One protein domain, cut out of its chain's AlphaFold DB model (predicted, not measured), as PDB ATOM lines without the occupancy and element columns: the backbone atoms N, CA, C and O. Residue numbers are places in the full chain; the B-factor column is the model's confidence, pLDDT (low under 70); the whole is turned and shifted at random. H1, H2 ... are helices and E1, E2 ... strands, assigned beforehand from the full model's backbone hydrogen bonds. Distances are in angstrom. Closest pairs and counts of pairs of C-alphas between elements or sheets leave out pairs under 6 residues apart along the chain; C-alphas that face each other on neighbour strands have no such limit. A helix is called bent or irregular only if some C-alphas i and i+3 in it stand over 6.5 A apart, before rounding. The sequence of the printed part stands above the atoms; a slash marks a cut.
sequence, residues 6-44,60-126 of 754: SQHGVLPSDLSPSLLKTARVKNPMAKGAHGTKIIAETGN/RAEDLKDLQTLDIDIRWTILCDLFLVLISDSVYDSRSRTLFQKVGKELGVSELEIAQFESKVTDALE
ATOM      1  N   SER A   6     -20.490  52.552 -24.423       78.88
ATOM      2  CA  SER A   6     -21.355  53.142 -23.393       78.88
ATOM      3  C   SER A   6     -22.803  53.360 -23.849       78.88
ATOM      4  O   SER A   6     -23.725  53.168 -23.060       78.88
ATOM      5  N   GLN A   7     -23.039  53.703 -25.123       83.62
ATOM      6  CA  GLN A   7     -24.397  53.842 -25.672       83.62
ATOM      7  C   GLN A   7     -25.120  52.502 -25.797       83.62
ATOM      8  O   GLN A   7     -26.348  52.454 -25.819       83.62
ATOM      9  N   HIS A   8     -24.357  51.414 -25.843       83.88
ATOM     10  CA  HIS A   8     -24.877  50.054 -25.825       83.88
ATOM     11  C   HIS A   8     -25.031  49.499 -24.403       83.88
ATOM     12  O   HIS A   8     -25.323  48.316 -24.245       83.88
ATOM     13  N   GLY A   9     -24.855  50.339 -23.375       83.31
ATOM     14  CA  GLY A   9     -24.999  49.952 -21.974       83.31
ATOM     15  C   GLY A   9     -23.837  49.125 -21.429       83.31
ATOM     16  O   GLY A   9     -23.959  48.610 -20.325       83.31
ATOM     17  N   VAL A  10     -22.730  49.006 -22.172       83.94
ATOM     18  CA  VAL A  10     -21.519  48.332 -21.694       83.94
ATOM     19  C   VAL A  10     -20.824  49.240 -20.685       83.94
ATOM     20  O   VAL A  10     -20.452  50.375 -21.003       83.94
ATOM     21  N   LEU A  11     -20.654  48.733 -19.471       84.31
ATOM     22  CA  LEU A  11     -19.968  49.395 -18.372       84.31
ATOM     23  C   LEU A  11     -18.493  48.954 -18.316       84.31
ATOM     24  O   LEU A  11     -18.159  47.858 -18.767       84.31
ATOM     25  N   PRO A  12     -17.586  49.766 -17.741       82.94
ATOM     26  CA  PRO A  12     -16.196  49.351 -17.511       82.94
ATOM     27  C   PRO A  12     -16.078  48.026 -16.739       82.94
ATOM     28  O   PRO A  12     -15.253  47.180 -17.089       82.94
ATOM     29  N   SER A  13     -16.975  47.804 -15.775       82.69
ATOM     30  CA  SER A  13     -17.097  46.568 -15.001       82.69
ATOM     31  C   SER A  13     -17.412  45.327 -15.839       82.69
ATOM     32  O   SER A  13     -17.163  44.212 -15.394       82.69
ATOM     33  N   ASP A  14     -17.959  45.490 -17.047       83.69
ATOM     34  CA  ASP A  14     -18.245  44.368 -17.948       83.69
ATOM     35  C   ASP A  14     -16.978  43.905 -18.686       83.69
ATOM     36  O   ASP A  14     -16.885  42.761 -19.133       83.69
ATOM     37  N   LEU A  15     -15.986  44.794 -18.813       81.94
ATOM     38  CA  LEU A  15     -14.718  44.534 -19.495       81.94
ATOM     39  C   LEU A  15     -13.634  44.052 -18.524       81.94
ATOM     40  O   LEU A  15     -12.783  43.241 -18.910       81.94
ATOM     41  N   SER A  16     -13.674  44.507 -17.269       81.50
ATOM     42  CA  SER A  16     -12.635  44.223 -16.279       81.50
ATOM     43  C   SER A  16     -12.404  42.735 -15.971       81.50
ATOM     44  O   SER A  16     -11.232  42.369 -15.883       81.50
ATOM     45  N   PRO A  17     -13.401  41.817 -15.934       82.19
ATOM     46  CA  PRO A  17     -13.159  40.404 -15.611       82.19
ATOM     47  C   PRO A  17     -12.210  39.703 -16.584       82.19
ATOM     48  O   PRO A  17     -11.494  38.775 -16.215       82.19
ATOM     49  N   SER A  18     -12.171  40.157 -17.840       77.81
ATOM     50  CA  SER A  18     -11.246  39.620 -18.840       77.81
ATOM     51  C   SER A  18      -9.776  39.956 -18.547       77.81
ATOM     52  O   SER A  18      -8.894  39.223 -19.001       77.81
ATOM     53  N   LEU A  19      -9.547  41.015 -17.762       76.94
ATOM     54  CA  LEU A  19      -8.250  41.564 -17.361       76.94
ATOM     55  C   LEU A  19      -7.806  41.083 -15.967       76.94
ATOM     56  O   LEU A  19      -6.635  41.220 -15.627       76.94
ATOM     57  N   LEU A  20      -8.705  40.479 -15.177       78.44
ATOM     58  CA  LEU A  20      -8.410  39.872 -13.871       78.44
ATOM     59  C   LEU A  20      -7.740  38.495 -14.039       78.44
ATOM     60  O   LEU A  20      -8.275  37.471 -13.612       78.44
ATOM     61  N   LYS A  21      -6.600  38.442 -14.734       75.81
ATOM     62  CA  LYS A  21      -5.875  37.196 -15.017       75.81
ATOM     63  C   LYS A  21      -4.400  37.336 -14.673       75.81
ATOM     64  O   LYS A  21      -3.776  38.349 -14.985       75.81
ATOM     65  N   THR A  22      -3.839  36.270 -14.118       76.88
ATOM     66  CA  THR A  22      -2.395  36.118 -13.930       76.88
ATOM     67  C   THR A  22      -1.821  35.376 -15.131       76.88
ATOM     68  O   THR A  22      -2.292  34.295 -15.489       76.88
ATOM     69  N   ALA A  23      -0.820  35.960 -15.783       74.50
ATOM     70  CA  ALA A  23      -0.116  35.352 -16.902       74.50
ATOM     71  C   ALA A  23       1.226  34.784 -16.429       74.50
ATOM     72  O   ALA A  23       2.076  35.520 -15.933       74.50
ATOM     73  N   ARG A  24       1.444  33.481 -16.632       77.62
ATOM     74  CA  ARG A  24       2.738  32.841 -16.380       77.62
ATOM     75  C   ARG A  24       3.642  33.025 -17.597       77.62
ATOM     76  O   ARG A  24       3.366  32.493 -18.672       77.62
ATOM     77  N   VAL A  25       4.719  33.788 -17.444       78.88
ATOM     78  CA  VAL A  25       5.665  34.129 -18.517       78.88
ATOM     79  C   VAL A  25       7.053  33.603 -18.164       78.88
ATOM     80  O   VAL A  25       7.428  33.525 -16.999       78.88
ATOM     81  N   LYS A  26       7.852  33.212 -19.159       76.44
ATOM     82  CA  LYS A  26       9.240  32.797 -18.923       76.44
ATOM     83  C   LYS A  26      10.063  33.984 -18.423       76.44
ATOM     84  O   LYS A  26      10.015  35.050 -19.029       76.44
ATOM     85  N   ASN A  27      10.834  33.788 -17.359       76.62
ATOM     86  CA  ASN A  27      11.654  34.844 -16.785       76.62
ATOM     87  C   ASN A  27      12.836  35.176 -17.716       76.62
ATOM     88  O   ASN A  27      13.697  34.315 -17.931       76.62
ATOM     89  N   PRO A  28      12.923  36.403 -18.261       71.25
ATOM     90  CA  PRO A  28      14.041  36.804 -19.111       71.25
ATOM     91  C   PRO A  28      15.364  36.933 -18.339       71.25
ATOM     92  O   PRO A  28      16.428  36.880 -18.951       71.25
ATOM     93  N   MET A  29      15.315  37.068 -17.010       66.62
ATOM     94  CA  MET A  29      16.485  37.217 -16.138       66.62
ATOM     95  C   MET A  29      17.017  35.882 -15.591       66.62
ATOM     96  O   MET A  29      18.020  35.877 -14.876       66.62
ATOM     97  N   ALA A  30      16.385  34.751 -15.931       73.31
ATOM     98  CA  ALA A  30      16.815  33.431 -15.481       73.31
ATOM     99  C   ALA A  30      18.162  33.026 -16.102       73.31
ATOM    100  O   ALA A  30      18.346  33.069 -17.327       73.31
ATOM    101  N   LYS A  31      19.101  32.556 -15.272       55.41
ATOM    102  CA  LYS A  31      20.381  31.997 -15.746       55.41
ATOM    103  C   LYS A  31      20.129  30.851 -16.741       55.41
ATOM    104  O   LYS A  31      19.568  29.821 -16.380       55.41
ATOM    105  N   GLY A  32      20.566  31.023 -17.995       57.59
ATOM    106  CA  GLY A  32      20.450  30.015 -19.064       57.59
ATOM    107  C   GLY A  32      19.394  30.294 -20.144       57.59
ATOM    108  O   GLY A  32      19.116  29.415 -20.959       57.59
ATOM    109  N   ALA A  33      18.815  31.497 -20.205       48.72
ATOM    110  CA  ALA A  33      17.803  31.882 -21.194       48.72
ATOM    111  C   ALA A  33      18.341  32.099 -22.633       48.72
ATOM    112  O   ALA A  33      18.003  33.080 -23.289       48.72
ATOM    113  N   HIS A  34      19.129  31.168 -23.181       43.47
ATOM    114  CA  HIS A  34      19.372  31.094 -24.624       43.47
ATOM    115  C   HIS A  34      18.628  29.902 -25.237       43.47
ATOM    116  O   HIS A  34      19.050  28.757 -25.146       43.47
ATOM    117  N   GLY A  35      17.513  30.222 -25.901       50.16
ATOM    118  CA  GLY A  35      16.930  29.425 -26.981       50.16
ATOM    119  C   GLY A  35      16.025  28.264 -26.573       50.16
ATOM    120  O   GLY A  35      16.460  27.125 -26.586       50.16
ATOM    121  N   THR A  36      14.728  28.511 -26.353       35.09
ATOM    122  CA  THR A  36      13.652  27.555 -26.711       35.09
ATOM    123  C   THR A  36      12.307  28.297 -26.815       35.09
ATOM    124  O   THR A  36      12.066  29.221 -26.041       35.09
ATOM    125  N   LYS A  37      11.478  27.912 -27.801       40.41
ATOM    126  CA  LYS A  37      10.210  28.536 -28.239       40.41
ATOM    127  C   LYS A  37       9.193  28.822 -27.119       40.41
ATOM    128  O   LYS A  37       9.054  28.043 -26.185       40.41
ATOM    129  N   ILE A  38       8.449  29.914 -27.314       36.16
ATOM    130  CA  ILE A  38       7.314  30.392 -26.510       36.16
ATOM    131  C   ILE A  38       6.177  29.358 -26.546       36.16
ATOM    132  O   ILE A  38       5.691  29.024 -27.627       36.16
ATOM    133  N   ILE A  39       5.735  28.887 -25.380       36.22
ATOM    134  CA  ILE A  39       4.460  28.184 -25.195       36.22
ATOM    135  C   ILE A  39       3.743  28.918 -24.061       36.22
ATOM    136  O   ILE A  39       4.250  28.965 -22.945       36.22
ATOM    137  N   ALA A  40       2.614  29.553 -24.374       33.44
ATOM    138  CA  ALA A  40       1.741  30.178 -23.389       33.44
ATOM    139  C   ALA A  40       0.733  29.126 -22.912       33.44
ATOM    140  O   ALA A  40      -0.152  28.735 -23.673       33.44
ATOM    141  N   GLU A  41       0.872  28.650 -21.677       37.56
ATOM    142  CA  GLU A  41      -0.146  27.819 -21.032       37.56
ATOM    143  C   GLU A  41      -1.068  28.713 -20.196       37.56
ATOM    144  O   GLU A  41      -0.623  29.484 -19.348       37.56
ATOM    145  N   THR A  42      -2.370  28.637 -20.474       32.94
ATOM    146  CA  THR A  42      -3.421  29.342 -19.733       32.94
ATOM    147  C   THR A  42      -3.938  28.418 -18.631       32.94
ATOM    148  O   THR A  42      -4.736  27.520 -18.887       32.94
ATOM    149  N   GLY A  43      -3.448  28.611 -17.405       34.53
ATOM    150  CA  GLY A  43      -3.954  27.933 -16.213       34.53
ATOM    151  C   GLY A  43      -5.205  28.633 -15.686       34.53
ATOM    152  O   GLY A  43      -5.162  29.814 -15.353       34.53
ATOM    153  N   ASN A  44      -6.322  27.910 -15.638       36.31
ATOM    154  CA  ASN A  44      -7.567  28.347 -15.010       36.31
ATOM    155  C   ASN A  44      -7.530  27.896 -13.539       36.31
ATOM    156  O   ASN A  44      -7.996  26.805 -13.222       36.31
ATOM    157  N   ARG A  60      13.086  41.854  -4.917       53.31
ATOM    158  CA  ARG A  60      14.083  42.620  -5.663       53.31
ATOM    159  C   ARG A  60      14.398  41.896  -6.966       53.31
ATOM    160  O   ARG A  60      14.262  40.677  -7.065       53.31
ATOM    161  N   ALA A  61      14.853  42.637  -7.972       58.75
ATOM    162  CA  ALA A  61      15.226  42.056  -9.262       58.75
ATOM    163  C   ALA A  61      16.297  40.953  -9.116       58.75
ATOM    164  O   ALA A  61      16.370  40.038  -9.934       58.75
ATOM    165  N   GLU A  62      17.111  41.013  -8.058       61.66
ATOM    166  CA  GLU A  62      18.077  39.987  -7.662       61.66
ATOM    167  C   GLU A  62      17.420  38.671  -7.241       61.66
ATOM    168  O   GLU A  62      17.885  37.613  -7.668       61.66
ATOM    169  N   ASP A  63      16.334  38.742  -6.471       64.56
ATOM    170  CA  ASP A  63      15.619  37.587  -5.910       64.56
ATOM    171  C   ASP A  63      14.896  36.785  -7.005       64.56
ATOM    172  O   ASP A  63      14.587  35.604  -6.847       64.56
ATOM    173  N   LEU A  64      14.661  37.423  -8.155       66.88
ATOM    174  CA  LEU A  64      13.991  36.834  -9.306       66.88
ATOM    175  C   LEU A  64      14.946  36.072 -10.236       66.88
ATOM    176  O   LEU A  64      14.475  35.325 -11.087       66.88
ATOM    177  N   LYS A  65      16.273  36.208 -10.109       64.62
ATOM    178  CA  LYS A  65      17.249  35.645 -11.075       64.62
ATOM    179  C   LYS A  65      17.260  34.112 -11.140       64.62
ATOM    180  O   LYS A  65      17.694  33.549 -12.148       64.62
ATOM    181  N   ASP A  66      16.771  33.448 -10.096       68.62
ATOM    182  CA  ASP A  66      16.746  31.984  -9.993       68.62
ATOM    183  C   ASP A  66      15.393  31.368 -10.407       68.62
ATOM    184  O   ASP A  66      15.292  30.157 -10.617       68.62
ATOM    185  N   LEU A  67      14.352  32.189 -10.593       72.12
ATOM    186  CA  LEU A  67      13.027  31.739 -11.030       72.12
ATOM    187  C   LEU A  67      12.988  31.556 -12.552       72.12
ATOM    188  O   LEU A  67      13.319  32.473 -13.293       72.12
ATOM    189  N   GLN A  68      12.535  30.402 -13.053       72.56
ATOM    190  CA  GLN A  68      12.429  30.160 -14.507       72.56
ATOM    191  C   GLN A  68      11.198  30.808 -15.154       72.56
ATOM    192  O   GLN A  68      11.206  31.107 -16.352       72.56
ATOM    193  N   THR A  69      10.141  31.023 -14.377       74.31
ATOM    194  CA  THR A  69       8.879  31.630 -14.810       74.31
ATOM    195  C   THR A  69       8.438  32.676 -13.795       74.31
ATOM    196  O   THR A  69       8.636  32.488 -12.598       74.31
ATOM    197  N   LEU A  70       7.843  33.758 -14.285       74.56
ATOM    198  CA  LEU A  70       7.247  34.837 -13.511       74.56
ATOM    199  C   LEU A  70       5.732  34.775 -13.686       74.56
ATOM    200  O   LEU A  70       5.247  34.685 -14.815       74.56
ATOM    201  N   ASP A  71       5.003  34.846 -12.581       73.44
ATOM    202  CA  ASP A  71       3.558  35.034 -12.596       73.44
ATOM    203  C   ASP A  71       3.287  36.542 -12.561       73.44
ATOM    204  O   ASP A  71       3.527  37.209 -11.557       73.44
ATOM    205  N   ILE A  72       2.865  37.095 -13.700       74.44
ATOM    206  CA  ILE A  72       2.624  38.527 -13.881       74.44
ATOM    207  C   ILE A  72       1.125  38.776 -13.798       74.44
ATOM    208  O   ILE A  72       0.339  38.244 -14.586       74.44
ATOM    209  N   ASP A  73       0.729  39.614 -12.855       79.62
ATOM    210  CA  ASP A  73      -0.634  40.112 -12.771       79.62
ATOM    211  C   ASP A  73      -0.847  41.227 -13.805       79.62
ATOM    212  O   ASP A  73      -0.231  42.295 -13.734       79.62
ATOM    213  N   ILE A  74      -1.732  40.973 -14.773       83.06
ATOM    214  CA  ILE A  74      -1.998  41.886 -15.892       83.06
ATOM    215  C   ILE A  74      -2.543  43.233 -15.393       83.06
ATOM    216  O   ILE A  74      -2.289  44.264 -16.019       83.06
ATOM    217  N   ARG A  75      -3.246  43.256 -14.252       83.94
ATOM    218  CA  ARG A  75      -3.813  44.484 -13.671       83.94
ATOM    219  C   ARG A  75      -2.715  45.497 -13.375       83.94
ATOM    220  O   ARG A  75      -2.824  46.659 -13.758       83.94
ATOM    221  N   TRP A  76      -1.635  45.033 -12.749       82.81
ATOM    222  CA  TRP A  76      -0.495  45.864 -12.380       82.81
ATOM    223  C   TRP A  76       0.313  46.317 -13.594       82.81
ATOM    224  O   TRP A  76       0.815  47.435 -13.592       82.81
ATOM    225  N   THR A  77       0.381  45.509 -14.657       82.50
ATOM    226  CA  THR A  77       0.987  45.935 -15.928       82.50
ATOM    227  C   THR A  77       0.205  47.085 -16.559       82.50
ATOM    228  O   THR A  77       0.794  48.109 -16.887       82.50
ATOM    229  N   ILE A  78      -1.126  46.966 -16.652       85.94
ATOM    230  CA  ILE A  78      -1.988  48.019 -17.217       85.94
ATOM    231  C   ILE A  78      -1.902  49.303 -16.389       85.94
ATOM    232  O   ILE A  78      -1.808  50.392 -16.951       85.94
ATOM    233  N   LEU A  79      -1.937  49.184 -15.059       86.62
ATOM    234  CA  LEU A  79      -1.813  50.336 -14.168       86.62
ATOM    235  C   LEU A  79      -0.433  50.989 -14.283       86.62
ATOM    236  O   LEU A  79      -0.353  52.211 -14.321       86.62
ATOM    237  N   CYS A  80       0.638  50.207 -14.403       84.25
ATOM    238  CA  CYS A  80       1.976  50.751 -14.607       84.25
ATOM    239  C   CYS A  80       2.089  51.516 -15.926       84.25
ATOM    240  O   CYS A  80       2.496  52.675 -15.918       84.25
ATOM    241  N   ASP A  81       1.641  50.922 -17.033       84.00
ATOM    242  CA  ASP A  81       1.659  51.577 -18.341       84.00
ATOM    243  C   ASP A  81       0.813  52.858 -18.334       84.00
ATOM    244  O   ASP A  81       1.256  53.902 -18.812       84.00
ATOM    245  N   LEU A  82      -0.387  52.810 -17.741       88.44
ATOM    246  CA  LEU A  82      -1.242  53.986 -17.593       88.44
ATOM    247  C   LEU A  82      -0.557  55.067 -16.752       88.44
ATOM    248  O   LEU A  82      -0.551  56.224 -17.156       88.44
ATOM    249  N   PHE A  83       0.030  54.709 -15.611       85.75
ATOM    250  CA  PHE A  83       0.723  55.659 -14.747       85.75
ATOM    251  C   PHE A  83       1.896  56.326 -15.471       85.75
ATOM    252  O   PHE A  83       1.990  57.549 -15.457       85.75
ATOM    253  N   LEU A  84       2.725  55.553 -16.183       81.50
ATOM    254  CA  LEU A  84       3.837  56.073 -16.987       81.50
ATOM    255  C   LEU A  84       3.367  57.047 -18.078       81.50
ATOM    256  O   LEU A  84       4.018  58.063 -18.311       81.50
ATOM    257  N   VAL A  85       2.222  56.777 -18.715       84.06
ATOM    258  CA  VAL A  85       1.595  57.707 -19.671       84.06
ATOM    259  C   VAL A  85       1.088  58.970 -18.971       84.06
ATOM    260  O   VAL A  85       1.242  60.064 -19.502       84.06
ATOM    261  N   LEU A  86       0.499  58.854 -17.780       83.50
ATOM    262  CA  LEU A  86      -0.024  60.006 -17.037       83.50
ATOM    263  C   LEU A  86       1.077  60.935 -16.508       83.50
ATOM    264  O   LEU A  86       0.806  62.118 -16.304       83.50
ATOM    265  N   ILE A  87       2.292  60.424 -16.288       78.00
ATOM    266  CA  ILE A  87       3.442  61.215 -15.825       78.00
ATOM    267  C   ILE A  87       4.406  61.616 -16.953       78.00
ATOM    268  O   ILE A  87       5.365  62.335 -16.681       78.00
ATOM    269  N   SER A  88       4.182  61.182 -18.202       76.19
ATOM    270  CA  SER A  88       5.145  61.364 -19.304       76.19
ATOM    271  C   SER A  88       5.487  62.826 -19.589       76.19
ATOM    272  O   SER A  88       6.607  63.134 -19.990       76.19
ATOM    273  N   ASP A  89       4.525  63.720 -19.365       71.19
ATOM    274  CA  ASP A  89       4.658  65.156 -19.611       71.19
ATOM    275  C   ASP A  89       5.197  65.914 -18.381       71.19
ATOM    276  O   ASP A  89       5.180  67.145 -18.349       71.19
ATOM    277  N   SER A  90       5.634  65.193 -17.340       70.56
ATOM    278  CA  SER A  90       6.058  65.732 -16.037       70.56
ATOM    279  C   SER A  90       4.989  66.579 -15.325       70.56
ATOM    280  O   SER A  90       5.294  67.351 -14.417       70.56
ATOM    281  N   VAL A  91       3.722  66.438 -15.728       75.25
ATOM    282  CA  VAL A  91       2.556  67.119 -15.155       75.25
ATOM    283  C   VAL A  91       1.582  66.054 -14.673       75.25
ATOM    284  O   VAL A  91       0.743  65.573 -15.432       75.25
ATOM    285  N   TYR A  92       1.675  65.699 -13.393       84.75
ATOM    286  CA  TYR A  92       0.693  64.823 -12.765       84.75
ATOM    287  C   TYR A  92      -0.360  65.692 -12.081       84.75
ATOM    288  O   TYR A  92      -0.099  66.326 -11.064       84.75
ATOM    289  N   ASP A  93      -1.541  65.816 -12.685       89.62
ATOM    290  CA  ASP A  93      -2.611  66.677 -12.177       89.62
ATOM    291  C   ASP A  93      -3.689  65.882 -11.416       89.62
ATOM    292  O   ASP A  93      -3.698  64.647 -11.399       89.62
ATOM    293  N   SER A  94      -4.634  66.585 -10.779       94.06
ATOM    294  CA  SER A  94      -5.687  65.915 -10.003       94.06
ATOM    295  C   SER A  94      -6.642  65.064 -10.832       94.06
ATOM    296  O   SER A  94      -7.168  64.066 -10.341       94.06
ATOM    297  N   ARG A  95      -6.834  65.384 -12.114       93.75
ATOM    298  CA  ARG A  95      -7.720  64.626 -13.006       93.75
ATOM    299  C   ARG A  95      -7.065  63.317 -13.430       93.75
ATOM    300  O   ARG A  95      -7.752  62.296 -13.449       93.75
ATOM    301  N   SER A  96      -5.766  63.349 -13.718       92.88
ATOM    302  CA  SER A  96      -4.939  62.183 -14.019       92.88
ATOM    303  C   SER A  96      -4.956  61.191 -12.864       92.88
ATOM    304  O   SER A  96      -5.298  60.028 -13.075       92.88
ATOM    305  N   ARG A  97      -4.712  61.648 -11.628       92.75
ATOM    306  CA  ARG A  97      -4.754  60.763 -10.454       92.75
ATOM    307  C   ARG A  97      -6.148  60.203 -10.173       92.75
ATOM    308  O   ARG A  97      -6.299  59.006  -9.948       92.75
ATOM    309  N   THR A  98      -7.198  61.019 -10.302       94.31
ATOM    310  CA  THR A  98      -8.581  60.524 -10.184       94.31
ATOM    311  C   THR A  98      -8.925  59.496 -11.270       94.31
ATOM    312  O   THR A  98      -9.645  58.533 -11.002       94.31
ATOM    313  N   LEU A  99      -8.450  59.677 -12.507       94.25
ATOM    314  CA  LEU A  99      -8.610  58.680 -13.568       94.25
ATOM    315  C   LEU A  99      -7.888  57.383 -13.195       94.25
ATOM    316  O   LEU A  99      -8.481  56.312 -13.308       94.25
ATOM    317  N   PHE A 100      -6.652  57.490 -12.707       93.06
ATOM    318  CA  PHE A 100      -5.842  56.356 -12.280       93.06
ATOM    319  C   PHE A 100      -6.535  55.535 -11.182       93.06
ATOM    320  O   PHE A 100      -6.719  54.326 -11.334       93.06
ATOM    321  N   GLN A 101      -7.050  56.201 -10.145       92.94
ATOM    322  CA  GLN A 101      -7.827  55.570  -9.075       92.94
ATOM    323  C   GLN A 101      -9.113  54.907  -9.577       92.94
ATOM    324  O   GLN A 101      -9.436  53.792  -9.172       92.94
ATOM    325  N   LYS A 102      -9.850  55.557 -10.487       92.12
ATOM    326  CA  LYS A 102     -11.071  54.977 -11.070       92.12
ATOM    327  C   LYS A 102     -10.773  53.715 -11.871       92.12
ATOM    328  O   LYS A 102     -11.497  52.737 -11.724       92.12
ATOM    329  N   VAL A 103      -9.716  53.718 -12.683       92.38
ATOM    330  CA  VAL A 103      -9.296  52.529 -13.439       92.38
ATOM    331  C   VAL A 103      -8.875  51.411 -12.486       92.38
ATOM    332  O   VAL A 103      -9.330  50.281 -12.651       92.38
ATOM    333  N   GLY A 104      -8.082  51.716 -11.455       90.81
ATOM    334  CA  GLY A 104      -7.688  50.727 -10.449       90.81
ATOM    335  C   GLY A 104      -8.884  50.116  -9.718       90.81
ATOM    336  O   GLY A 104      -8.972  48.894  -9.609       90.81
ATOM    337  N   LYS A 105      -9.872  50.936  -9.341       91.00
ATOM    338  CA  LYS A 105     -11.118  50.467  -8.722       91.00
ATOM    339  C   LYS A 105     -11.893  49.494  -9.616       91.00
ATOM    340  O   LYS A 105     -12.358  48.468  -9.125       91.00
ATOM    341  N   GLU A 106     -12.012  49.779 -10.913       89.75
ATOM    342  CA  GLU A 106     -12.667  48.875 -11.876       89.75
ATOM    343  C   GLU A 106     -11.880  47.566 -12.086       89.75
ATOM    344  O   GLU A 106     -12.474  46.528 -12.384       89.75
ATOM    345  N   LEU A 107     -10.557  47.588 -11.885       89.19
ATOM    346  CA  LEU A 107      -9.677  46.410 -11.884       89.19
ATOM    347  C   LEU A 107      -9.626  45.683 -10.525       89.19
ATOM    348  O   LEU A 107      -8.874  44.717 -10.370       89.19
ATOM    349  N   GLY A 108     -10.415  46.115  -9.537       87.44
ATOM    350  CA  GLY A 108     -10.443  45.513  -8.203       87.44
ATOM    351  C   GLY A 108      -9.172  45.756  -7.384       87.44
ATOM    352  O   GLY A 108      -8.843  44.932  -6.536       87.44
ATOM    353  N   VAL A 109      -8.454  46.846  -7.659       87.94
ATOM    354  CA  VAL A 109      -7.305  47.325  -6.881       87.94
ATOM    355  C   VAL A 109      -7.774  48.464  -5.977       87.94
ATOM    356  O   VAL A 109      -8.458  49.387  -6.425       87.94
ATOM    357  N   SER A 110      -7.444  48.386  -4.692       87.88
ATOM    358  CA  SER A 110      -7.829  49.390  -3.698       87.88
ATOM    359  C   SER A 110      -7.021  50.685  -3.828       87.88
ATOM    360  O   SER A 110      -5.895  50.694  -4.319       87.88
ATOM    361  N   GLU A 111      -7.581  51.797  -3.340       86.38
ATOM    362  CA  GLU A 111      -6.898  53.105  -3.323       86.38
ATOM    363  C   GLU A 111      -5.580  53.059  -2.536       86.38
ATOM    364  O   GLU A 111      -4.600  53.681  -2.940       86.38
ATOM    365  N   LEU A 112      -5.529  52.262  -1.462       86.69
ATOM    366  CA  LEU A 112      -4.304  52.041  -0.704       86.69
ATOM    367  C   LEU A 112      -3.236  51.367  -1.565       86.69
ATOM    368  O   LEU A 112      -2.124  51.875  -1.647       86.69
ATOM    369  N   GLU A 113      -3.565  50.250  -2.220       87.19
ATOM    370  CA  GLU A 113      -2.635  49.530  -3.099       87.19
ATOM    371  C   GLU A 113      -2.117  50.431  -4.232       87.19
ATOM    372  O   GLU A 113      -0.931  50.382  -4.562       87.19
ATOM    373  N   ILE A 114      -2.972  51.306  -4.771       88.62
ATOM    374  CA  ILE A 114      -2.588  52.335  -5.746       88.62
ATOM    375  C   ILE A 114      -1.575  53.314  -5.142       88.62
ATOM    376  O   ILE A 114      -0.543  53.564  -5.758       88.62
ATOM    377  N   ALA A 115      -1.811  53.824  -3.932       85.56
ATOM    378  CA  ALA A 115      -0.871  54.719  -3.259       85.56
ATOM    379  C   ALA A 115       0.482  54.032  -2.969       85.56
ATOM    380  O   ALA A 115       1.542  54.631  -3.165       85.56
ATOM    381  N   GLN A 116       0.478  52.744  -2.590       82.94
ATOM    382  CA  GLN A 116       1.718  51.970  -2.428       82.94
ATOM    383  C   GLN A 116       2.455  51.783  -3.760       82.94
ATOM    384  O   GLN A 116       3.685  51.767  -3.797       82.94
ATOM    385  N   PHE A 117       1.714  51.604  -4.852       84.50
ATOM    386  CA  PHE A 117       2.276  51.504  -6.189       84.50
ATOM    387  C   PHE A 117       2.912  52.833  -6.623       84.50
ATOM    388  O   PHE A 117       4.090  52.843  -6.976       84.50
ATOM    389  N   GLU A 118       2.186  53.953  -6.508       82.31
ATOM    390  CA  GLU A 118       2.693  55.305  -6.799       82.31
ATOM    391  C   GLU A 118       3.967  55.595  -5.994       82.31
ATOM    392  O   GLU A 118       4.970  56.033  -6.557       82.31
ATOM    393  N   SER A 119       3.953  55.276  -4.695       76.06
ATOM    394  CA  SER A 119       5.113  55.344  -3.801       76.06
ATOM    395  C   SER A 119       6.322  54.618  -4.381       76.06
ATOM    396  O   SER A 119       7.375  55.220  -4.561       76.06
ATOM    397  N   LYS A 120       6.175  53.322  -4.675       73.12
ATOM    398  CA  LYS A 120       7.280  52.464  -5.119       73.12
ATOM    399  C   LYS A 120       7.841  52.907  -6.467       73.12
ATOM    400  O   LYS A 120       9.051  52.865  -6.661       73.12
ATOM    401  N   VAL A 121       6.976  53.331  -7.389       69.75
ATOM    402  CA  VAL A 121       7.406  53.818  -8.705       69.75
ATOM    403  C   VAL A 121       8.117  55.163  -8.585       69.75
ATOM    404  O   VAL A 121       9.147  55.349  -9.223       69.75
ATOM    405  N   THR A 122       7.627  56.070  -7.738       67.44
ATOM    406  CA  THR A 122       8.282  57.365  -7.490       67.44
ATOM    407  C   THR A 122       9.670  57.173  -6.878       67.44
ATOM    408  O   THR A 122      10.630  57.771  -7.357       67.44
ATOM    409  N   ASP A 123       9.784  56.288  -5.879       65.44
ATOM    410  CA  ASP A 123      11.054  55.962  -5.221       65.44
ATOM    411  C   ASP A 123      12.053  55.322  -6.213       65.44
ATOM    412  O   ASP A 123      13.250  55.586  -6.150       65.44
ATOM    413  N   ALA A 124      11.570  54.504  -7.159       58.97
ATOM    414  CA  ALA A 124      12.403  53.838  -8.164       58.97
ATOM    415  C   ALA A 124      12.816  54.740  -9.340       58.97
ATOM    416  O   ALA A 124      13.855  54.504  -9.954       58.97
ATOM    417  N   LEU A 125      11.993  55.733  -9.686       56.31
ATOM    418  CA  LEU A 125      12.242  56.644 -10.804       56.31
ATOM    419  C   LEU A 125      13.034  57.896 -10.400       56.31
ATOM    420  O   LEU A 125      13.310  58.708 -11.278       56.31
ATOM    421  N   GLU A 126      13.374  58.056  -9.112       55.38
ATOM    422  CA  GLU A 126      14.015  59.258  -8.552       55.38
ATOM    423  C   GLU A 126      13.418  60.543  -9.146       55.38
ATOM    424  O   GLU A 126      14.147  61.435  -9.579       55.38
TER     425      GLU A 126
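AT A GLANCE: This is residues 6 to 44 and 60 to 126 of the 754 residues of an uncharacterized protein of Sugiyamaella lignohabitans (UniProt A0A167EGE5). A helical hairpin, H2 and H3, meets H4 steeply at H3's residues 101 to 105 and H1 at residue 106. The antiparallel ribbon E1-E2 leads away toward unnamed residues 27 to 44. The printed part, 106 residues, mostly helix, runs H1 E1 E2 H2 H3 H4; it is loose, radius of gyration of the C-alphas 16.8 A, spanning 47 by 40 by 24 A.

HOW THE PARTS SIT: Look first at H1, residues 12 to 18, only just irregular: C-alphas 14 and 17 are 6.9 A apart, with 1 of 3 O i to N i+4 and 2 of 4 O i to N i+3 pairs within hydrogen-bond range. Between E1, residues 22 to 26, and E2, residues 69 to 73, N 23 and O 72 are within hydrogen-bond range, 2.8 A. H2, residues 74 to 87, and H3, residues 94 to 106, form a hairpin and touch at a shallow tilt of 7 degrees, closest C-alphas Leu 86 and Ser 96, 6.2 A. H4, residues 111 to 125, touches H3 at a steep 59 degrees, closest C-alphas Gln 101 and Glu 111, 6.3 A. In H2, H3 and H4 every O i to N i+4 pair is within range.

IN THESE COORDINATES: Find C-alpha 12 at (-16.196, 49.351, -17.511), where H1 begins. H2 measures 20.1 A; H4, 20.9 A, ends at C-alpha 125, (12.242, 56.644, -10.804).

THE WHOLE: Residues 45 to 59 are cut out, leaving 27.6 A between C-alphas 44 and 60. Of the links printed whole, none is long. Confidence is under 70 at residues 29, 31 to 44, 60 to 66 and 121 to 126.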